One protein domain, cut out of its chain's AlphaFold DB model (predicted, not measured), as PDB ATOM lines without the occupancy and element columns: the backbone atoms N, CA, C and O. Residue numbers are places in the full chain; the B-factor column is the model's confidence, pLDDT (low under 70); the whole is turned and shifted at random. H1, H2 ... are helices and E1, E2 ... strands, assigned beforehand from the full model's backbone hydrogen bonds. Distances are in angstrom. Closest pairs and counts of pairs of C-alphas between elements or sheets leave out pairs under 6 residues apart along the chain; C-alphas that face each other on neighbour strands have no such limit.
ATOM      1  N   TYR A 228     138.433 210.769 201.360       96.44
ATOM      2  CA  TYR A 228     138.424 209.324 201.508       96.44
ATOM      3  C   TYR A 228     137.282 208.714 200.721       96.44
ATOM      4  O   TYR A 228     136.137 209.106 200.912       96.44
ATOM      5  N   GLU A 229     137.594 207.737 199.877       97.19
ATOM      6  CA  GLU A 229     136.620 206.906 199.174       97.19
ATOM      7  C   GLU A 229     136.643 205.502 199.773       97.19
ATOM      8  O   GLU A 229     137.697 204.868 199.859       97.19
ATOM      9  N   THR A 230     135.477 205.005 200.174       96.44
ATOM     10  CA  THR A 230     135.308 203.626 200.628       96.44
ATOM     11  C   THR A 230     133.933 203.087 200.246       96.44
ATOM     12  O   THR A 230     133.108 203.774 199.647       96.44
ATOM     13  N   THR A 231     133.681 201.834 200.599       94.81
ATOM     14  CA  THR A 231     132.380 201.177 200.474       94.81
ATOM     15  C   THR A 231     131.925 200.687 201.837       94.81
ATOM     16  O   THR A 231     132.757 200.346 202.677       94.81
ATOM     17  N   LEU A 232     130.614 200.573 202.042       93.62
ATOM     18  CA  LEU A 232     130.038 200.018 203.266       93.62
ATOM     19  C   LEU A 232     129.509 198.595 203.005       93.62
ATOM     20  O   LEU A 232     128.346 198.441 202.644       93.62
ATOM     21  N   PRO A 233     130.320 197.533 203.185       87.38
ATOM     22  CA  PRO A 233     129.951 196.177 202.756       87.38
ATOM     23  C   PRO A 233     128.738 195.597 203.501       87.38
ATOM     24  O   PRO A 233     128.089 194.683 203.002       87.38
ATOM     25  N   ASN A 234     128.426 196.124 204.687       89.31
ATOM     26  CA  ASN A 234     127.295 195.694 205.515       89.31
ATOM     27  C   ASN A 234     126.041 196.563 205.321       89.31
ATOM     28  O   ASN A 234     125.117 196.503 206.136       89.31
ATOM     29  N   VAL A 235     126.018 197.403 204.284       92.94
ATOM     30  CA  VAL A 235     124.872 198.235 203.919       92.94
ATOM     31  C   VAL A 235     124.279 197.699 202.621       92.94
ATOM     32  O   VAL A 235     124.974 197.537 201.623       92.94
ATOM     33  N   ASN A 236     122.978 197.414 202.634       94.56
ATOM     34  CA  ASN A 236     122.249 197.019 201.438       94.56
ATOM     35  C   ASN A 236     121.769 198.272 200.696       94.56
ATOM     36  O   ASN A 236     120.824 198.929 201.129       94.56
ATOM     37  N   ASN A 237     122.415 198.577 199.572       95.44
ATOM     38  CA  ASN A 237     122.129 199.730 198.716       95.44
ATOM     39  C   ASN A 237     120.638 199.870 198.362       95.44
ATOM     40  O   ASN A 237     120.060 200.945 198.505       95.44
ATOM     41  N   LYS A 238     120.001 198.765 197.949       94.50
ATOM     42  CA  LYS A 238     118.593 198.748 197.533       94.50
ATOM     43  C   LYS A 238     117.661 199.028 198.708       94.50
ATOM     44  O   LYS A 238     116.771 199.859 198.594       94.50
ATOM     45  N   GLU A 239     117.894 198.366 199.841       93.88
ATOM     46  CA  GLU A 239     117.113 198.604 201.061       93.88
ATOM     47  C   GLU A 239     117.268 200.051 201.542       93.88
ATOM     48  O   GLU A 239     116.285 200.677 201.924       93.88
ATOM     49  N   MET A 240     118.479 200.615 201.465       94.06
ATOM     50  CA  MET A 240     118.715 202.019 201.794       94.06
ATOM     51  C   MET A 240     117.977 202.969 200.856       94.06
ATOM     52  O   MET A 240     117.353 203.910 201.346       94.06
ATOM     53  N   LEU A 241     118.011 202.726 199.543       94.50
ATOM     54  CA  LEU A 241     117.277 203.529 198.566       94.50
ATOM     55  C   LEU A 241     115.766 203.484 198.830       94.50
ATOM     56  O   LEU A 241     115.126 204.533 198.882       94.50
ATOM     57  N   ASP A 242     115.208 202.294 199.050       92.75
ATOM     58  CA  ASP A 242     113.786 202.102 199.361       92.75
ATOM     59  C   ASP A 242     113.416 202.804 200.688       92.75
ATOM     60  O   ASP A 242     112.385 203.480 200.788       92.75
ATOM     61  N   CYS A 243     114.290 202.711 201.701       90.56
ATOM     62  CA  CYS A 243     114.123 203.391 202.985       90.56
ATOM     63  C   CYS A 243     114.092 204.919 202.827       90.56
ATOM     64  O   CYS A 243     113.243 205.548 203.438       90.56
ATOM     65  N   VAL A 244     114.981 205.536 202.040       91.75
ATOM     66  CA  VAL A 244     115.039 207.010 201.949       91.75
ATOM     67  C   VAL A 244     114.051 207.600 200.944       91.75
ATOM     68  O   VAL A 244     113.486 208.660 201.197       91.75
ATOM     69  N   SER A 245     113.793 206.912 199.830       90.44
ATOM     70  CA  SER A 245     112.852 207.383 198.803       90.44
ATOM     71  C   SER A 245     111.395 207.337 199.269       90.44
ATOM     72  O   SER A 245     110.585 208.129 198.808       90.44
ATOM     73  N   SER A 246     111.051 206.471 200.228       87.75
ATOM     74  CA  SER A 246     109.699 206.417 200.808       87.75
ATOM     75  C   SER A 246     109.368 207.572 201.768       87.75
ATOM     76  O   SER A 246     108.207 207.719 202.152       87.75
ATOM     77  N   TYR A 247     110.357 208.398 202.128       82.50
ATOM     78  CA  TYR A 247     110.225 209.554 203.027       82.50
ATOM     79  C   TYR A 247     110.618 210.878 202.341       82.50
ATOM     80  O   TYR A 247     110.877 211.883 203.004       82.50
ATOM     81  N   ASP A 248     110.627 210.916 201.005       78.12
ATOM     82  CA  ASP A 248     110.982 212.099 200.208       78.12
ATOM     83  C   ASP A 248     109.854 213.151 200.108       78.12
ATOM     84  O   ASP A 248     109.782 213.944 199.171       78.12
ATOM     85  N   ASN A 249     108.963 213.174 201.097       81.25
ATOM     86  CA  ASN A 249     107.870 214.131 201.230       81.25
ATOM     87  C   ASN A 249     108.067 215.111 202.401       81.25
ATOM     88  O   ASN A 249     107.343 216.104 202.489       81.25
ATOM     89  N   GLU A 250     109.047 214.874 203.279       84.81
ATOM     90  CA  GLU A 250     109.373 215.746 204.412       84.81
ATOM     91  C   GLU A 250     110.704 216.476 204.195       84.81
ATOM     92  O   GLU A 250     111.757 216.031 204.661       84.81
ATOM     93  N   ARG A 251     110.657 217.623 203.505       87.06
ATOM     94  CA  ARG A 251     111.818 218.522 203.366       87.06
ATOM     95  C   ARG A 251     112.285 219.036 204.732       87.06
ATOM     96  O   ARG A 251     111.473 219.198 205.650       87.06
ATOM     97  N   ILE A 252     113.584 219.309 204.857       86.31
ATOM     98  CA  ILE A 252     114.150 219.997 206.024       86.31
ATOM     99  C   ILE A 252     113.624 221.433 206.077       86.31
ATOM    100  O   ILE A 252     113.135 221.848 207.128       86.31
ATOM    101  N   ASP A 253     113.642 222.139 204.943       83.94
ATOM    102  CA  ASP A 253     113.048 223.468 204.802       83.94
ATOM    103  C   ASP A 253     112.043 223.503 203.628       83.94
ATOM    104  O   ASP A 253     112.364 223.076 202.515       83.94
ATOM    105  N   PRO A 254     110.793 223.961 203.840       85.56
ATOM    106  CA  PRO A 254     109.806 224.070 202.768       85.56
ATOM    107  C   PRO A 254     110.022 225.279 201.837       85.56
ATOM    108  O   PRO A 254     109.335 225.365 200.814       85.56
ATOM    109  N   ASN A 255     110.906 226.225 202.171       85.19
ATOM    110  CA  ASN A 255     111.173 227.419 201.374       85.19
ATOM    111  C   ASN A 255     112.079 227.091 200.168       85.19
ATOM    112  O   ASN A 255     113.227 226.712 200.376       85.19
ATOM    113  N   PRO A 256     111.627 227.291 198.913       81.44
ATOM    114  CA  PRO A 256     112.427 226.995 197.718       81.44
ATOM    115  C   PRO A 256     113.665 227.883 197.537       81.44
ATOM    116  O   PRO A 256     114.515 227.564 196.712       81.44
ATOM    117  N   GLU A 257     113.767 228.988 198.277       79.44
ATOM    118  CA  GLU A 257     114.938 229.873 198.264       79.44
ATOM    119  C   GLU A 257     115.990 229.487 199.325       79.44
ATOM    120  O   GLU A 257     117.055 230.104 199.378       79.44
ATOM    121  N   ASP A 258     115.695 228.518 200.201       82.38
ATOM    122  CA  ASP A 258     116.644 228.033 201.208       82.38
ATOM    123  C   ASP A 258     117.574 226.964 200.618       82.38
ATOM    124  O   ASP A 258     117.167 226.146 199.794       82.38
ATOM    125  N   THR A 259     118.829 226.939 201.065       73.56
ATOM    126  CA  THR A 259     119.837 225.973 200.597       73.56
ATOM    127  C   THR A 259     119.585 224.541 201.065       73.56
ATOM    128  O   THR A 259     120.272 223.639 200.610       73.56
ATOM    129  N   HIS A 260     118.662 224.327 202.005       80.81
ATOM    130  CA  HIS A 260     118.248 222.996 202.454       80.81
ATOM    131  C   HIS A 260     116.968 222.523 201.758       80.81
ATOM    132  O   HIS A 260     116.385 221.517 202.170       80.81
ATOM    133  N   TYR A 261     116.484 223.237 200.735       81.44
ATOM    134  CA  TYR A 261     115.261 222.855 200.034       81.44
ATOM    135  C   TYR A 261     115.377 221.450 199.438       81.44
ATOM    136  O   TYR A 261     114.437 220.663 199.524       81.44
ATOM    137  N   GLU A 262     116.524 221.105 198.861       79.44
ATOM    138  CA  GLU A 262     116.829 219.798 198.275       79.44
ATOM    139  C   GLU A 262     117.082 218.672 199.296       79.44
ATOM    140  O   GLU A 262     117.222 217.503 198.910       79.44
ATOM    141  N   ASP A 263     117.094 219.004 200.588       88.50
ATOM    142  CA  ASP A 263     117.343 218.068 201.674       88.50
ATOM    143  C   ASP A 263     116.037 217.619 202.347       88.50
ATOM    144  O   ASP A 263     115.141 218.399 202.681       88.50
ATOM    145  N   PHE A 264     115.946 216.318 202.592       90.69
ATOM    146  CA  PHE A 264     114.827 215.630 203.220       90.69
ATOM    147  C   PHE A 264     115.268 215.026 204.546       90.69
ATOM    148  O   PHE A 264     116.427 214.634 204.730       90.69
ATOM    149  N   LYS A 265     114.331 214.925 205.489       90.38
ATOM    150  CA  LYS A 265     114.616 214.321 206.791       90.38
ATOM    151  C   LYS A 265     115.055 212.873 206.621       90.38
ATOM    152  O   LYS A 265     114.386 212.076 205.967       90.38
ATOM    153  N   PHE A 266     116.158 212.521 207.272       91.81
ATOM    154  CA  PHE A 266     116.634 211.148 207.267       91.81
ATOM    155  C   PHE A 266     115.697 210.242 208.096       91.81
ATOM    156  O   PHE A 266     115.389 210.585 209.245       91.81
ATOM    157  N   PRO A 267     115.230 209.093 207.568       89.94
ATOM    158  CA  PRO A 267     114.254 208.251 208.259       89.94
ATOM    159  C   PRO A 267     114.797 207.608 209.539       89.94
ATOM    160  O   PRO A 267     115.910 207.084 209.583       89.94
ATOM    161  N   ASN A 268     113.958 207.530 210.573       88.50
ATOM    162  CA  ASN A 268     114.268 206.783 211.792       88.50
ATOM    163  C   ASN A 268     113.778 205.322 211.694       88.50
ATOM    164  O   ASN A 268     112.746 204.959 212.260       88.50
ATOM    165  N   ASN A 269     114.503 204.489 210.941       87.44
ATOM    166  CA  ASN A 269     114.210 203.064 210.721       87.44
ATOM    167  C   ASN A 269     115.466 202.204 211.017       87.44
ATOM    168  O   ASN A 269     116.577 202.676 210.770       87.44
ATOM    169  N   PRO A 270     115.344 200.958 211.526       89.00
ATOM    170  CA  PRO A 270     116.445 199.999 211.657       89.00
ATOM    171  C   PRO A 270     117.519 200.001 210.551       89.00
ATOM    172  O   PRO A 270     118.703 200.019 210.892       89.00
ATOM    173  N   CYS A 271     117.139 200.033 209.261       88.19
ATOM    174  CA  CYS A 271     118.082 200.113 208.125       88.19
ATOM    175  C   CYS A 271     119.002 201.349 208.249       88.19
ATOM    176  O   CYS A 271     120.229 201.243 208.225       88.19
ATOM    177  N   CYS A 272     118.396 202.512 208.496       91.06
ATOM    178  CA  CYS A 272     119.042 203.812 208.644       91.06
ATOM    179  C   CYS A 272     119.893 203.895 209.924       91.06
ATOM    180  O   CYS A 272     120.986 204.457 209.908       91.06
ATOM    181  N   ILE A 273     119.449 203.272 211.022       91.94
ATOM    182  CA  ILE A 273     120.223 203.183 212.272       91.94
ATOM    183  C   ILE A 273     121.487 202.337 212.080       91.94
ATOM    184  O   ILE A 273     122.556 202.708 212.567       91.94
ATOM    185  N   ASN A 274     121.387 201.204 211.379       92.00
ATOM    186  CA  ASN A 274     122.558 200.390 211.054       92.00
ATOM    187  C   ASN A 274     123.516 201.146 210.123       92.00
ATOM    188  O   ASN A 274     124.718 201.153 210.374       92.00
ATOM    189  N   PHE A 275     122.986 201.831 209.107       95.62
ATOM    190  CA  PHE A 275     123.771 202.683 208.216       95.62
ATOM    191  C   PHE A 275     124.580 203.738 208.983       95.62
ATOM    192  O   PHE A 275     125.792 203.815 208.794       95.62
ATOM    193  N   MET A 276     123.953 204.481 209.904       95.44
ATOM    194  CA  MET A 276     124.647 205.499 210.706       95.44
ATOM    195  C   MET A 276     125.840 204.920 211.479       95.44
ATOM    196  O   MET A 276     126.907 205.526 211.489       95.44
ATOM    197  N   LYS A 277     125.699 203.718 212.057       93.62
ATOM    198  CA  LYS A 277     126.803 203.036 212.757       93.62
ATOM    199  C   LYS A 277     127.954 202.665 211.820       93.62
ATOM    200  O   LYS A 277     129.111 202.795 212.202       93.62
ATOM    201  N   GLN A 278     127.643 202.198 210.609       95.69
ATOM    202  CA  GLN A 278     128.656 201.841 209.607       95.69
ATOM    203  C   GLN A 278     129.404 203.085 209.108       95.69
ATOM    204  O   GLN A 278     130.621 203.040 208.953       95.69
ATOM    205  N   VAL A 279     128.698 204.203 208.905       96.81
ATOM    206  CA  VAL A 279     129.324 205.484 208.547       96.81
ATOM    207  C   VAL A 279     130.215 205.983 209.680       96.81
ATOM    208  O   VAL A 279     131.368 206.309 209.426       96.81
ATOM    209  N   GLU A 280     129.726 206.008 210.923       95.44
ATOM    210  CA  GLU A 280     130.529 206.431 212.079       95.44
ATOM    211  C   GLU A 280     131.807 205.589 212.199       95.44
ATOM    212  O   GLU A 280     132.896 206.147 212.326       95.44
ATOM    213  N   GLN A 281     131.703 204.264 212.056       94.56
ATOM    214  CA  GLN A 281     132.869 203.382 212.041       94.56
ATOM    215  C   GLN A 281     133.854 203.747 210.919       94.56
ATOM    216  O   GLN A 281     135.046 203.896 211.185       94.56
ATOM    217  N   ALA A 282     133.371 203.939 209.687       95.69
ATOM    218  CA  ALA A 282     134.220 204.288 208.548       95.69
ATOM    219  C   ALA A 282     134.927 205.643 208.733       95.69
ATOM    220  O   ALA A 282     136.102 205.783 208.397       95.69
ATOM    221  N   VAL A 283     134.239 206.640 209.303       95.38
ATOM    222  CA  VAL A 283     134.824 207.960 209.579       95.38
ATOM    223  C   VAL A 283     135.891 207.864 210.672       95.38
ATOM    224  O   VAL A 283     136.965 208.444 210.514       95.38
ATOM    225  N   VAL A 284     135.654 207.105 211.748       94.94
ATOM    226  CA  VAL A 284     136.657 206.874 212.807       94.94
ATOM    227  C   VAL A 284     137.879 206.130 212.258       94.94
ATOM    228  O   VAL A 284     139.008 206.483 212.594       94.94
ATOM    229  N   GLU A 285     137.684 205.123 211.404       93.88
ATOM    230  CA  GLU A 285     138.780 204.377 210.769       93.88
ATOM    231  C   GLU A 285     139.622 205.258 209.836       93.88
ATOM    232  O   GLU A 285     140.850 205.180 209.871       93.88
ATOM    233  N   TYR A 286     138.981 206.122 209.043       91.94
ATOM    234  CA  TYR A 286     139.675 207.052 208.150       91.94
ATOM    235  C   TYR A 286     140.446 208.133 208.915       91.94
ATOM    236  O   TYR A 286     141.615 208.393 208.637       91.94
ATOM    237  N   THR A 287     139.783 208.781 209.870       92.12
ATOM    238  CA  THR A 287     140.310 209.984 210.530       92.12
ATOM    239  C   THR A 287     141.184 209.668 211.740       92.12
ATOM    240  O   THR A 287     141.964 210.512 212.179       92.12
ATOM    241  N   GLY A 288     141.041 208.471 212.319       93.88
ATOM    242  CA  GLY A 288     141.617 208.108 213.614       93.88
ATOM    243  C   GLY A 288     140.983 208.841 214.805       93.88
ATOM    244  O   GLY A 288     141.445 208.678 215.936       93.88
ATOM    245  N   ASP A 289     139.946 209.648 214.571       91.94
ATOM    246  CA  ASP A 289     139.344 210.522 215.566       91.94
ATOM    247  C   ASP A 289     138.172 209.832 216.267       91.94
ATOM    248  O   ASP A 289     137.153 209.527 215.654       91.94
ATOM    249  N   LYS A 290     138.328 209.567 217.566       91.81
ATOM    250  CA  LYS A 290     137.313 208.894 218.394       91.81
ATOM    251  C   LYS A 290     136.387 209.868 219.119       91.81
ATOM    252  O   LYS A 290     135.386 209.439 219.684       91.81
ATOM    253  N   GLU A 291     136.710 211.157 219.091       92.62
ATOM    254  CA  GLU A 291     135.977 212.211 219.794       92.62
ATOM    255  C   GLU A 291     135.022 212.933 218.842       92.62
ATOM    256  O   GLU A 291     134.824 214.139 218.950       92.62
ATOM    257  N   ILE A 292     134.442 212.208 217.885       93.56
ATOM    258  CA  ILE A 292     133.460 212.739 216.942       93.56
ATOM    259  C   ILE A 292     132.058 212.226 217.248       93.56
ATOM    260  O   ILE A 292     131.865 211.142 217.804       93.56
ATOM    261  N   GLU A 293     131.065 213.016 216.877       94.56
ATOM    262  CA  GLU A 293     129.658 212.631 216.893       94.56
ATOM    263  C   GLU A 293     128.961 213.123 215.630       94.56
ATOM    264  O   GLU A 293     129.280 214.193 215.104       94.56
ATOM    265  N   LEU A 294     128.015 212.322 215.141       94.56
ATOM    266  CA  LEU A 294     127.167 212.681 214.013       94.56
ATOM    267  C   LEU A 294     126.246 213.830 214.443       94.56
ATOM    268  O   LEU A 294     125.341 213.638 215.252       94.56
ATOM    269  N   SER A 295     126.490 215.028 213.915       92.50
ATOM    270  CA  SER A 295     125.761 216.249 214.273       92.50
ATOM    271  C   SER A 295     124.542 216.497 213.389       92.50
ATOM    272  O   SER A 295     123.615 217.195 213.797       92.50
ATOM    273  N   GLY A 296     124.518 215.910 212.193       92.31
ATOM    274  CA  GLY A 296     123.388 215.984 211.276       92.31
ATOM    275  C   GLY A 296     123.486 214.941 210.172       92.31
ATOM    276  O   GLY A 296     124.583 214.570 209.753       92.31
ATOM    277  N   ILE A 297     122.332 214.469 209.712       95.44
ATOM    278  CA  ILE A 297     122.200 213.532 208.599       95.44
ATOM    279  C   ILE A 297     120.884 213.794 207.872       95.44
ATOM    280  O   ILE A 297     119.863 214.077 208.503       95.44
ATOM    281  N   TRP A 298     120.916 213.714 206.549       94.81
ATOM    282  CA  TRP A 298     119.774 213.993 205.693       94.81
ATOM    283  C   TRP A 298     119.843 213.197 204.392       94.81
ATOM    284  O   TRP A 298     120.891 212.691 203.980       94.81
ATOM    285  N   THR A 299     118.690 213.078 203.746       95.12
ATOM    286  CA  THR A 299     118.580 212.533 202.397       95.12
ATOM    287  C   THR A 299     118.594 213.693 201.418       95.12
ATOM    288  O   THR A 299     117.724 214.549 201.459       95.12
ATOM    289  N   HIS A 300     119.564 213.714 200.519       93.75
ATOM    290  CA  HIS A 300     119.679 214.729 199.486       93.75
ATOM    291  C   HIS A 300     119.083 214.197 198.181       93.75
ATOM    292  O   HIS A 300     119.531 213.161 197.673       93.75
ATOM    293  N   LYS A 301     118.086 214.900 197.633       93.00
ATOM    294  CA  LYS A 301     117.430 214.529 196.373       93.00
ATOM    295  C   LYS A 301     117.668 215.599 195.316       93.00
ATOM    296  O   LYS A 301     117.218 216.732 195.447       93.00
ATOM    297  N   THR A 302     118.304 215.212 194.218       92.12
ATOM    298  CA  THR A 302     118.491 216.080 193.051       92.12
ATOM    299  C   THR A 302     117.582 215.610 191.916       92.12
ATOM    300  O   THR A 302     117.851 214.591 191.277       92.12
ATOM    301  N   GLU A 303     116.507 216.351 191.652       93.06
ATOM    302  CA  GLU A 303     115.585 216.099 190.531       93.06
ATOM    303  C   GLU A 303     116.278 216.312 189.166       93.06
ATOM    304  O   GLU A 303     117.361 216.913 189.107       93.06
ATOM    305  N   PRO A 304     115.699 215.847 188.040       95.06
ATOM    306  CA  PRO A 304     116.196 216.172 186.711       95.06
ATOM    307  C   PRO A 304     116.421 217.675 186.533       95.06
ATOM    308  O   PRO A 304     115.569 218.502 186.837       95.06
ATOM    309  N   HIS A 305     117.591 218.017 186.004       92.44
ATOM    310  CA  HIS A 305     118.131 219.366 185.851       92.44
ATOM    311  C   HIS A 305     118.490 220.104 187.147       92.44
ATOM    312  O   HIS A 305     118.984 221.229 187.054       92.44
ATOM    313  N   GLY A 306     118.318 219.479 188.312       90.75
ATOM    314  CA  GLY A 306     118.810 219.985 189.586       90.75
ATOM    315  C   GLY A 306     120.332 219.898 189.706       90.75
ATOM    316  O   GLY A 306     120.999 219.150 188.989       90.75
ATOM    317  N   SER A 307     120.874 220.675 190.633       92.06
ATOM    318  CA  SER A 307     122.276 220.695 191.057       92.06
ATOM    319  C   SER A 307     122.323 221.235 192.481       92.06
ATOM    320  O   SER A 307     121.414 221.962 192.874       92.06
ATOM    321  N   THR A 308     123.393 220.961 193.215       90.75
ATOM    322  CA  THR A 308     123.620 221.622 194.508       90.75
ATOM    323  C   THR A 308     124.442 222.884 194.277       90.75
ATOM    324  O   THR A 308     125.373 222.871 193.469       90.75
ATOM    325  N   ALA A 309     124.117 223.973 194.970       90.56
ATOM    326  CA  ALA A 309     124.904 225.200 194.897       90.56
ATOM    327  C   ALA A 309     126.312 225.006 195.488       90.56
ATOM    328  O   ALA A 309     126.579 224.065 196.231       90.56
ATOM    329  N   PHE A 310     127.224 225.922 195.170       91.44
ATOM    330  CA  PHE A 310     128.565 225.945 195.745       91.44
ATOM    331  C   PHE A 310     128.540 226.331 197.227       91.44
ATOM    332  O   PHE A 310     128.094 227.427 197.562       91.44
ATOM    333  N   HIS A 311     129.030 225.455 198.108       91.88
ATOM    334  CA  HIS A 311     128.981 225.673 199.558       91.88
ATOM    335  C   HIS A 311     130.093 224.927 200.315       91.88
ATOM    336  O   HIS A 311     130.947 224.262 199.730       91.88
ATOM    337  N   SER A 312     130.114 225.088 201.640       92.50
ATOM    338  CA  SER A 312     130.935 224.318 202.586       92.50
ATOM    339  C   SER A 312     130.247 224.288 203.954       92.50
ATOM    340  O   SER A 312     129.412 225.148 204.238       92.50
ATOM    341  N   HIS A 313     130.615 223.346 204.819       91.12
ATOM    342  CA  HIS A 313     130.048 223.200 206.164       91.12
ATOM    343  C   HIS A 313     131.064 223.659 207.221       91.12
ATOM    344  O   HIS A 313     131.505 222.883 208.062       91.12
ATOM    345  N   THR A 314     131.476 224.931 207.188       88.56
ATOM    346  CA  THR A 314     132.601 225.454 207.999       88.56
ATOM    347  C   THR A 314     132.455 225.302 209.517       88.56
ATOM    348  O   THR A 314     133.442 225.442 210.236       88.56
ATOM    349  N   SER A 315     131.243 225.060 210.018       89.19
ATOM    350  CA  SER A 315     130.956 224.802 211.434       89.19
ATOM    351  C   SER A 315     131.161 223.344 211.859       89.19
ATOM    352  O   SER A 315     131.068 223.049 213.049       89.19
ATOM    353  N   SER A 316     131.407 222.442 210.909       93.44
ATOM    354  CA  SER A 316     131.599 221.012 211.139       93.44
ATOM    355  C   SER A 316     133.034 220.577 210.881       93.44
ATOM    356  O   SER A 316     133.842 221.329 210.334       93.44
ATOM    357  N   LYS A 317     133.372 219.374 211.348       94.62
ATOM    358  CA  LYS A 317     134.723 218.821 211.237       94.62
ATOM    359  C   LYS A 317     134.868 217.955 209.992       94.62
ATOM    360  O   LYS A 317     135.743 218.213 209.167       94.62
ATOM    361  N   TYR A 318     133.998 216.958 209.856       96.94
ATOM    362  CA  TYR A 318     133.971 216.064 208.700       96.94
ATOM    363  C   TYR A 318     132.574 216.006 208.106       96.94
ATOM    364  O   TYR A 318     131.582 215.999 208.834       96.94
ATOM    365  N   SER A 319     132.505 215.938 206.785       97.25
ATOM    366  CA  SER A 319     131.272 215.719 206.040       97.25
ATOM    367  C   SER A 319     131.395 214.417 205.269       97.25
ATOM    368  O   SER A 319     132.499 213.985 204.915       97.25
ATOM    369  N   PHE A 320     130.262 213.775 205.018       97.81
ATOM    370  CA  PHE A 320     130.216 212.590 204.182       97.81
ATOM    371  C   PHE A 320     129.052 212.641 203.204       97.81
ATOM    372  O   PHE A 320     128.052 213.322 203.437       97.81
ATOM    373  N   VAL A 321     129.186 211.868 202.132       97.88
ATOM    374  CA  VAL A 321     128.097 211.564 201.207       97.88
ATOM    375  C   VAL A 321     128.175 210.103 200.786       97.88
ATOM    376  O   VAL A 321     129.253 209.582 200.504       97.88
ATOM    377  N   TYR A 322     127.029 209.438 200.757       98.31
ATOM    378  CA  TYR A 322     126.884 208.050 200.349       98.31
ATOM    379  C   TYR A 322     125.874 207.908 199.210       98.31
ATOM    380  O   TYR A 322     124.822 208.553 199.213       98.31
ATOM    381  N   TYR A 323     126.190 207.032 198.257       97.56
ATOM    382  CA  TYR A 323     125.433 206.842 197.023       97.56
ATOM    383  C   TYR A 323     124.771 205.457 196.978       97.56
ATOM    384  O   TYR A 323     125.407 204.499 196.535       97.56
ATOM    385  N   PRO A 324     123.506 205.309 197.417       96.31
ATOM    386  CA  PRO A 324     122.810 204.022 197.362       96.31
ATOM    387  C   PRO A 324     122.501 203.581 195.924       96.31
ATOM    388  O   PRO A 324     122.435 202.390 195.657       96.31
ATOM    389  N   GLU A 325     122.337 204.520 194.992       96.25
ATOM    390  CA  GLU A 325     122.152 204.253 193.563       96.25
ATOM    391  C   GLU A 325     122.865 205.335 192.751       96.25
ATOM    392  O   GLU A 325     122.861 206.504 193.139       96.25
ATOM    393  N   VAL A 326     123.472 204.948 191.624       94.94
ATOM    394  CA  VAL A 326     124.037 205.894 190.656       94.94
ATOM    395  C   VAL A 326     123.635 205.500 189.240       94.94
ATOM    396  O   VAL A 326     123.820 204.362 188.817       94.94
ATOM    397  N   CYS A 327     123.130 206.471 188.485       92.88
ATOM    398  CA  CYS A 327     122.909 206.390 187.045       92.88
ATOM    399  C   CYS A 327     123.832 207.367 186.304       92.88
ATOM    400  O   CYS A 327     124.198 208.425 186.822       92.88
ATOM    401  N   GLU A 328     124.163 207.043 185.054       93.94
ATOM    402  CA  GLU A 328     124.934 207.938 184.189       93.94
ATOM    403  C   GLU A 328     124.236 209.301 184.043       93.94
ATOM    404  O   GLU A 328     123.018 209.387 183.869       93.94
ATOM    405  N   GLY A 329     125.014 210.381 184.138       92.75
ATOM    406  CA  GLY A 329     124.506 211.744 184.001       92.75
ATOM    407  C   GLY A 329     123.836 212.323 185.250       92.75
ATOM    408  O   GLY A 329     123.220 213.375 185.148       92.75
ATOM    409  N   GLN A 330     123.944 211.704 186.430       93.94
ATOM    410  CA  GLN A 330     123.371 212.254 187.671       93.94
ATOM    411  C   GLN A 330     124.151 213.437 188.280       93.94
ATOM    412  O   GLN A 330     123.715 214.008 189.275       93.94
ATOM    413  N   GLY A 331     125.253 213.859 187.659       93.06
ATOM    414  CA  GLY A 331     126.097 214.946 188.151       93.06
ATOM    415  C   GLY A 331     127.187 214.440 189.096       93.06
ATOM    416  O   GLY A 331     126.940 213.640 190.001       93.06
ATOM    417  N   ASN A 332     128.411 214.909 188.865       96.50
ATOM    418  CA  ASN A 332     129.576 214.541 189.662       96.50
ATOM    419  C   ASN A 332     129.689 215.429 190.903       96.50
ATOM    420  O   ASN A 332     129.097 216.508 190.956       96.50
ATOM    421  N   LEU A 333     130.471 214.988 191.887       96.81
ATOM    422  CA  LEU A 333     130.841 215.825 193.023       96.81
ATOM    423  C   LEU A 333     132.125 216.587 192.687       96.81
ATOM    424  O   LEU A 333     133.138 215.981 192.334       96.81
ATOM    425  N   HIS A 334     132.083 217.908 192.792       96.12
ATOM    426  CA  HIS A 334     133.208 218.788 192.500       96.12
ATOM    427  C   HIS A 334     133.731 219.379 193.806       96.12
ATOM    428  O   HIS A 334     133.013 220.116 194.476       96.12
ATOM    429  N   PHE A 335     134.983 219.094 194.157       95.19
ATOM    430  CA  PHE A 335     135.694 219.742 195.259       95.19
ATOM    431  C   PHE A 335     136.560 220.868 194.710       95.19
ATOM    432  O   PHE A 335     137.354 220.646 193.799       95.19
ATOM    433  N   THR A 336     136.441 222.068 195.267       91.19
ATOM    434  CA  THR A 336     137.184 223.250 194.821       91.19
ATOM    435  C   THR A 336     138.051 223.794 195.942       91.19
ATOM    436  O   THR A 336     137.585 224.017 197.059       91.19
ATOM    437  N   VAL A 337     139.316 224.062 195.622       87.25
ATOM    438  CA  VAL A 337     140.268 224.713 196.525       87.25
ATOM    439  C   VAL A 337     140.718 226.038 195.918       87.25
ATOM    440  O   VAL A 337     141.185 226.110 194.774       87.25
ATOM    441  N   PHE A 338     140.605 227.097 196.715       81.56
ATOM    442  CA  PHE A 338     141.071 228.430 196.355       81.56
ATOM    443  C   PHE A 338     142.495 228.638 196.860       81.56
ATOM    444  O   PHE A 338     142.789 228.466 198.042       81.56
ATOM    445  N   VAL A 339     143.380 229.037 195.951       73.75
ATOM    446  CA  VAL A 339     144.715 229.535 196.284       73.75
ATOM    447  C   VAL A 339     144.786 230.929 195.664       73.75
ATOM    448  O   VAL A 339     144.927 231.057 194.448       73.75
ATOM    449  N   ASN A 340     144.637 231.970 196.488       69.31
ATOM    450  CA  ASN A 340     144.322 233.360 196.100       69.31
ATOM    451  C   ASN A 340     142.884 233.534 195.554       69.31
ATOM    452  O   ASN A 340     142.062 232.628 195.655       69.31
ATOM    453  N   ASP A 341     142.595 234.698 194.963       65.88
ATOM    454  CA  ASP A 341     141.257 235.165 194.545       65.88
ATOM    455  C   ASP A 341     140.631 234.413 193.347       65.88
ATOM    456  O   ASP A 341     139.672 234.887 192.744       65.88
ATOM    457  N   MET A 342     141.167 233.250 192.960       55.78
ATOM    458  CA  MET A 342     140.677 232.438 191.840       55.78
ATOM    459  C   MET A 342     140.619 230.959 192.254       55.78
ATOM    460  O   MET A 342     141.569 230.482 192.889       55.78
ATOM    461  N   PRO A 343     139.567 230.202 191.882       60.84
ATOM    462  CA  PRO A 343     139.585 228.749 192.029       60.84
ATOM    463  C   PRO A 343     140.722 228.211 191.162       60.84
ATOM    464  O   PRO A 343     140.737 228.416 189.948       60.84
ATOM    465  N   ARG A 344     141.724 227.584 191.784       68.69
ATOM    466  CA  ARG A 344     142.896 227.075 191.052       68.69
ATOM    467  C   ARG A 344     142.831 225.581 190.806       68.69
ATOM    468  O   ARG A 344     143.429 225.107 189.847       68.69
ATOM    469  N   PHE A 345     142.121 224.855 191.666       83.94
ATOM    470  CA  PHE A 345     142.086 223.403 191.624       83.94
ATOM    471  C   PHE A 345     140.669 222.913 191.886       83.94
ATOM    472  O   PHE A 345     140.121 223.131 192.966       83.94
ATOM    473  N   GLU A 346     140.106 222.244 190.886       89.81
ATOM    474  CA  GLU A 346     138.876 221.477 191.011       89.81
ATOM    475  C   GLU A 346     139.215 219.988 190.889       89.81
ATOM    476  O   GLU A 346     139.903 219.565 189.955       89.81
ATOM    477  N   LYS A 347     138.747 219.190 191.846       93.19
ATOM    478  CA  LYS A 347     138.797 217.732 191.801       93.19
ATOM    479  C   LYS A 347     137.381 217.210 191.619       93.19
ATOM    480  O   LYS A 347     136.537 217.378 192.493       93.19
ATOM    481  N   VAL A 348     137.151 216.548 190.492       95.81
ATOM    482  CA  VAL A 348     135.878 215.899 190.177       95.81
ATOM    483  C   VAL A 348     135.934 214.442 190.626       95.81
ATOM    484  O   VAL A 348     136.897 213.734 190.315       95.81
ATOM    485  N   VAL A 349     134.915 214.008 191.364       96.69
ATOM    486  CA  VAL A 349     134.706 212.616 191.768       96.69
ATOM    487  C   VAL A 349     133.413 212.119 191.137       96.69
ATOM    488  O   VAL A 349     132.332 212.665 191.373       96.69
ATOM    489  N   GLU A 350     133.545 211.087 190.312       96.62
ATOM    490  CA  GLU A 350     132.416 210.384 189.709       96.62
ATOM    491  C   GLU A 350     131.828 209.411 190.742       96.62
ATOM    492  O   GLU A 350     132.540 208.502 191.189       96.62
ATOM    493  N   PRO A 351     130.563 209.594 191.162       95.75
ATOM    494  CA  PRO A 351     129.949 208.727 192.156       95.75
ATOM    495  C   PRO A 351     129.782 207.305 191.608       95.75
ATOM    496  O   PRO A 351     129.562 207.095 190.415       95.75
ATOM    497  N   LYS A 352     129.861 206.313 192.496       96.06
ATOM    498  CA  LYS A 352     129.594 204.899 192.190       96.06
ATOM    499  C   LYS A 352     128.580 204.356 193.183       96.06
ATOM    500  O   LYS A 352     128.522 204.811 194.322       96.06
ATOM    501  N   GLU A 353     127.810 203.362 192.766       96.25
ATOM    502  CA  GLU A 353     126.883 202.684 193.667       96.25
ATOM    503  C   GLU A 353     127.622 202.097 194.886       96.25
ATOM    504  O   GLU A 353     128.662 201.450 194.746       96.25
ATOM    505  N   GLY A 354     127.104 202.347 196.090       96.44
ATOM    506  CA  GLY A 354     127.692 201.922 197.363       96.44
ATOM    507  C   GLY A 354     128.914 202.729 197.816       96.44
ATOM    508  O   GLY A 354     129.508 202.395 198.846       96.44
ATOM    509  N   MET A 355     129.304 203.772 197.077       97.81
ATOM    510  CA  MET A 355     130.423 204.638 197.438       97.81
ATOM    511  C   MET A 355     130.055 205.534 198.624       97.81
ATOM    512  O   MET A 355     129.034 206.221 198.597       97.81
ATOM    513  N   LEU A 356     130.931 205.560 199.628       98.31
ATOM    514  CA  LEU A 356     130.978 206.544 200.704       98.31
ATOM    515  C   LEU A 356     132.192 207.449 200.481       98.31
ATOM    516  O   LEU A 356     133.318 206.960 200.371       98.31
ATOM    517  N   LEU A 357     131.963 208.758 200.466       98.25
ATOM    518  CA  LEU A 357     133.014 209.765 200.516       98.25
ATOM    519  C   LEU A 357     133.029 210.428 201.889       98.25
ATOM    520  O   LEU A 357     131.970 210.806 202.382       98.25
ATOM    521  N   VAL A 358     134.213 210.607 202.473       97.75
ATOM    522  CA  VAL A 358     134.428 211.349 203.726       97.75
ATOM    523  C   VAL A 358     135.500 212.407 203.499       97.75
ATOM    524  O   VAL A 358     136.560 212.117 202.947       97.75
ATOM    525  N   PHE A 359     135.243 213.641 203.913       96.62
ATOM    526  CA  PHE A 359     136.147 214.764 203.676       96.62
ATOM    527  C   PHE A 359     136.056 215.808 204.789       96.62
ATOM    528  O   PHE A 359     135.111 215.825 205.576       96.62
ATOM    529  N   ASP A 360     137.058 216.684 204.866       94.69
ATOM    530  CA  ASP A 360     137.025 217.839 205.766       94.69
ATOM    531  C   ASP A 360     135.879 218.781 205.366       94.69
ATOM    532  O   ASP A 360     135.806 219.238 204.224       94.69
ATOM    533  N   SER A 361     134.988 219.090 206.306       95.19
ATOM    534  CA  SER A 361     133.768 219.872 206.051       95.19
ATOM    535  C   SER A 361     134.016 221.274 205.487       95.19
ATOM    536  O   SER A 361     133.110 221.888 204.918       95.19
ATOM    537  N   ARG A 362     135.231 221.811 205.650       92.62
ATOM    538  CA  ARG A 362     135.614 223.147 205.169       92.62
ATOM    539  C   ARG A 362     135.961 223.157 203.684       92.62
ATOM    540  O   ARG A 362     136.115 224.235 203.113       92.62
ATOM    541  N   VAL A 363     136.099 221.990 203.055       92.56
ATOM    542  CA  VAL A 363     136.362 221.894 201.618       92.56
ATOM    543  C   VAL A 363     135.115 222.329 200.862       92.56
ATOM    544  O   VAL A 363     134.044 221.733 201.000       92.56
ATOM    545  N   SER A 364     135.251 223.382 200.059       93.50
ATOM    546  CA  SER A 364     134.144 223.873 199.252       93.50
ATOM    547  C   SER A 364     133.814 222.892 198.134       93.50
ATOM    548  O   SER A 364     134.713 222.380 197.463       93.50
ATOM    549  N   HIS A 365     132.531 222.625 197.929       94.81
ATOM    550  CA  HIS A 365     132.086 221.640 196.956       94.81
ATOM    551  C   HIS A 365     130.690 221.943 196.409       94.81
ATOM    552  O   HIS A 365     129.974 222.813 196.910       94.81
ATOM    553  N   TYR A 366     130.334 221.242 195.334       94.50
ATOM    554  CA  TYR A 366     129.006 221.269 194.726       94.50
ATOM    555  C   TYR A 366     128.741 219.993 193.920       94.50
ATOM    556  O   TYR A 366     129.673 219.297 193.510       94.50
ATOM    557  N   THR A 367     127.466 219.704 193.662       94.75
ATOM    558  CA  THR A 367     127.058 218.624 192.754       94.75
ATOM    559  C   THR A 367     126.720 219.216 191.393       94.75
ATOM    560  O   THR A 367     125.915 220.146 191.305       94.75
ATOM    561  N   GLY A 368     127.304 218.663 190.329       93.94
ATOM    562  CA  GLY A 368     126.986 219.033 188.952       93.94
ATOM    563  C   GLY A 368     125.525 218.760 188.576       93.94
ATOM    564  O   GLY A 368     124.768 218.120 189.301       93.94
ATOM    565  N   LYS A 369     125.111 219.247 187.404       94.50
ATOM    566  CA  LYS A 369     123.718 219.146 186.952       94.50
ATOM    567  C   LYS A 369     123.305 217.697 186.679       94.50
ATOM    568  O   LYS A 369     123.968 217.001 185.911       94.50
ATOM    569  N   ASN A 370     122.162 217.283 187.220       95.38
ATOM    570  CA  ASN A 370     121.541 216.000 186.919       95.38
ATOM    571  C   ASN A 370     120.880 216.044 185.529       95.38
ATOM    572  O   ASN A 370     119.841 216.666 185.327       95.38
ATOM    573  N   VAL A 371     121.479 215.390 184.544       95.69
ATOM    574  CA  VAL A 371     120.971 215.256 183.168       95.69
ATOM    575  C   VAL A 371     120.503 213.834 182.844       95.69
ATOM    576  O   VAL A 371     120.160 213.551 181.700       95.69
ATOM    577  N   SER A 372     120.446 212.949 183.843       94.88
ATOM    578  CA  SER A 372     120.055 211.539 183.677       94.88
ATOM    579  C   SER A 372     118.568 211.334 183.356       94.88
ATOM    580  O   SER A 372     118.166 210.261 182.911       94.88
ATOM    581  N   GLY A 373     117.731 212.344 183.617       94.62
ATOM    582  CA  GLY A 373     116.273 212.245 183.495       94.62
ATOM    583  C   GLY A 373     115.594 211.468 184.630       94.62
ATOM    584  O   GLY A 373     114.391 211.230 184.551       94.62
ATOM    585  N   LYS A 374     116.333 211.085 185.679       94.56
ATOM    586  CA  LYS A 374     115.818 210.425 186.887       94.56
ATOM    587  C   LYS A 374     116.217 211.198 188.137       94.56
ATOM    588  O   LYS A 374     117.248 211.866 188.133       94.56
ATOM    589  N   ASP A 375     115.447 211.056 189.207       93.94
ATOM    590  CA  ASP A 375     115.832 211.571 190.521       93.94
ATOM    591  C   ASP A 375     117.130 210.900 190.995       93.94
ATOM    592  O   ASP A 375     117.339 209.701 190.804       93.94
ATOM    593  N   ARG A 376     118.023 211.689 191.594       94.62
ATOM    594  CA  ARG A 376     119.244 211.212 192.251       94.62
ATOM    595  C   ARG A 376     119.052 211.292 193.754       94.62
ATOM    596  O   ARG A 376     118.747 212.371 194.255       94.62
ATOM    597  N   TYR A 377     119.316 210.196 194.456       95.25
ATOM    598  CA  TYR A 377     119.322 210.157 195.916       95.25
ATOM    599  C   TYR A 377     120.743 209.929 196.427       95.25
ATOM    600  O   TYR A 377     121.425 208.995 196.006       95.25
ATOM    601  N   SER A 378     121.172 210.761 197.368       96.44
ATOM    602  CA  SER A 378     122.373 210.536 198.171       96.44
ATOM    603  C   SER A 378     122.068 210.780 199.643       96.44
ATOM    604  O   SER A 378     121.112 211.471 199.985       96.44
ATOM    605  N   ILE A 379     122.861 210.194 200.532       96.94
ATOM    606  CA  ILE A 379     122.719 210.380 201.978       96.94
ATOM    607  C   ILE A 379     123.932 211.154 202.458       96.94
ATOM    608  O   ILE A 379     125.057 210.680 202.299       96.94
ATOM    609  N   SER A 380     123.694 212.328 203.026       96.88
ATOM    610  CA  SER A 380     124.741 213.263 203.423       96.88
ATOM    611  C   SER A 380     124.663 213.543 204.915       96.88
ATOM    612  O   SER A 380     123.602 213.422 205.531       96.88
ATOM    613  N   GLY A 381     125.788 213.910 205.516       96.69
ATOM    614  CA  GLY A 381     125.808 214.267 206.925       96.69
ATOM    615  C   GLY A 381     127.119 214.877 207.383       96.69
ATOM    616  O   GLY A 381     128.108 214.913 206.650       96.69
ATOM    617  N   ASN A 382     127.105 215.348 208.628       97.12
ATOM    618  CA  ASN A 382     128.199 216.069 209.264       97.12
ATOM    619  C   ASN A 382     128.571 215.441 210.608       97.12
ATOM    620  O   ASN A 382     127.711 214.977 211.357       97.12
ATOM    621  N   PHE A 383     129.857 215.501 210.934       96.88
ATOM    622  CA  PHE A 383     130.422 215.145 212.226       96.88
ATOM    623  C   PHE A 383     131.052 216.370 212.884       96.88
ATOM    624  O   PHE A 383     131.792 217.128 212.245       96.88
ATOM    625  N   ASN A 384     130.803 216.535 214.180       95.25
ATOM    626  CA  ASN A 384     131.456 217.529 215.029       95.25
ATOM    627  C   ASN A 384     132.326 216.831 216.075       95.25
ATOM    628  O   ASN A 384     132.170 215.639 216.327       95.25
ATOM    629  N   THR A 385     133.231 217.581 216.703       90.94
ATOM    630  CA  THR A 385     133.893 217.108 217.924       90.94
ATOM    631  C   THR A 385     132.844 216.984 219.030       90.94
ATOM    632  O   THR A 385     132.097 217.940 219.243       90.94
ATOM    633  N   ARG A 386     132.813 215.855 219.746       87.81
ATOM    634  CA  ARG A 386     131.967 215.661 220.926       87.81
ATOM    635  C   ARG A 386     132.213 216.791 221.911       87.81
ATOM    636  O   ARG A 386     133.334 217.002 222.379       87.81
TER     637      ARG A 386
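AT A GLANCE: This is residues 228 to 386 of the 390 residues of an uncharacterized protein of Rickettsiales bacterium (UniProt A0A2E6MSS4). A strongly twisted six-stranded sheet curls round helix H2, with the short helix H1 on the same face, and a smaller sheet of E6, E5 and E8 lies partly face to face with its other face. The hairpin E5 and E6 reaches away from the body, and its tip at Asp 341 makes one end of the longest span. The printed part has 159 residues with two named helices and nine named strands, in the order E1 H1 E2 H2 E3 E4 E5 E6 E7 E8 E9; the class is mixed. The sheets, E1-E7-E4-E9-E3-E2 and E6-E5-E8, are all antiparallel. The whole is compact, with a radius of gyration of the C-alphas of 15.1 A and spans of 46 by 40 by 29 A.

IN THESE COORDINATES: The large sheet holds E1, residues 228 to 231, from C-alpha 228 at (138.424, 209.324, 201.508); E7, 355 to 360, 16.9 A; E4, 318 to 322, 13.6 A; E9, 376 to 385, 30.1 A, to C-alpha 385 at (133.893, 217.108, 217.924); E3, 292 to 302, 28.4 A; and E2, 263 to 265. The small sheet holds E6, 343 to 349, 16.9 A; E5, 333 to 338, 16.6 A; and E8, 364 to 367. H1 is residues 237 to 245, 12.0 A, and H2 is residues 270 to 287, 25.9 A, from C-alpha 270 at (116.445, 199.999, 211.657).

HOW THE PARTS SIT: E1 and E2 are the large sheet's edge strands. Within hydrogen-bond range are, across the neighbours E1 and E7, N 230 and O 356 at 2.9 A; across E7 and E4, N 357 and O 321 at 2.8 A; across E4 and E9, N 320 and O 381 at 2.9 A; across E9 and E3, N 300 and O 378 at 2.8 A; and across E3 and E2, N 264 and O 299 at 2.8 A. E3 bends by 51 degrees at residue 295. H1 and H2 are on the same face of this sheet: two layers, the helices on one face of a sheet. H2's closest C-alphas to E7 are Val 283 and Val 358, 6.8 A. H1, at a height over the sheet of 9.8 A, lies over E3 and only just over E9, where 3 of its C-alphas fall; it runs across the strands, at 74 degrees to E3 on the local plane. H2 touches H1 with residues 271 to 272 alone, the closest C-alphas being Met 240 and Cys 271, 6.6 A, at a steep tilt of 65 degrees, opposite ways. In both helices every O i to N i+4 pair is within hydrogen-bond range. In the small sheet N 335 and O 347 of the hairpin E5 and E6 are 2.9 A apart, and N 336 and O 364 of E5 and E8 2.8 A. Neither helix is on it.

THE WHOLE: The farthest C-alphas, Pro 270 and Asp 341, are 46.3 A apart. The printed part has no cut. The long links are H1 to E2, residues 246 to 262, and E3 to E4, residues 303 to 317. The mean pLDDT of the printed part is 91.4; residues 340 to 344 are under 70.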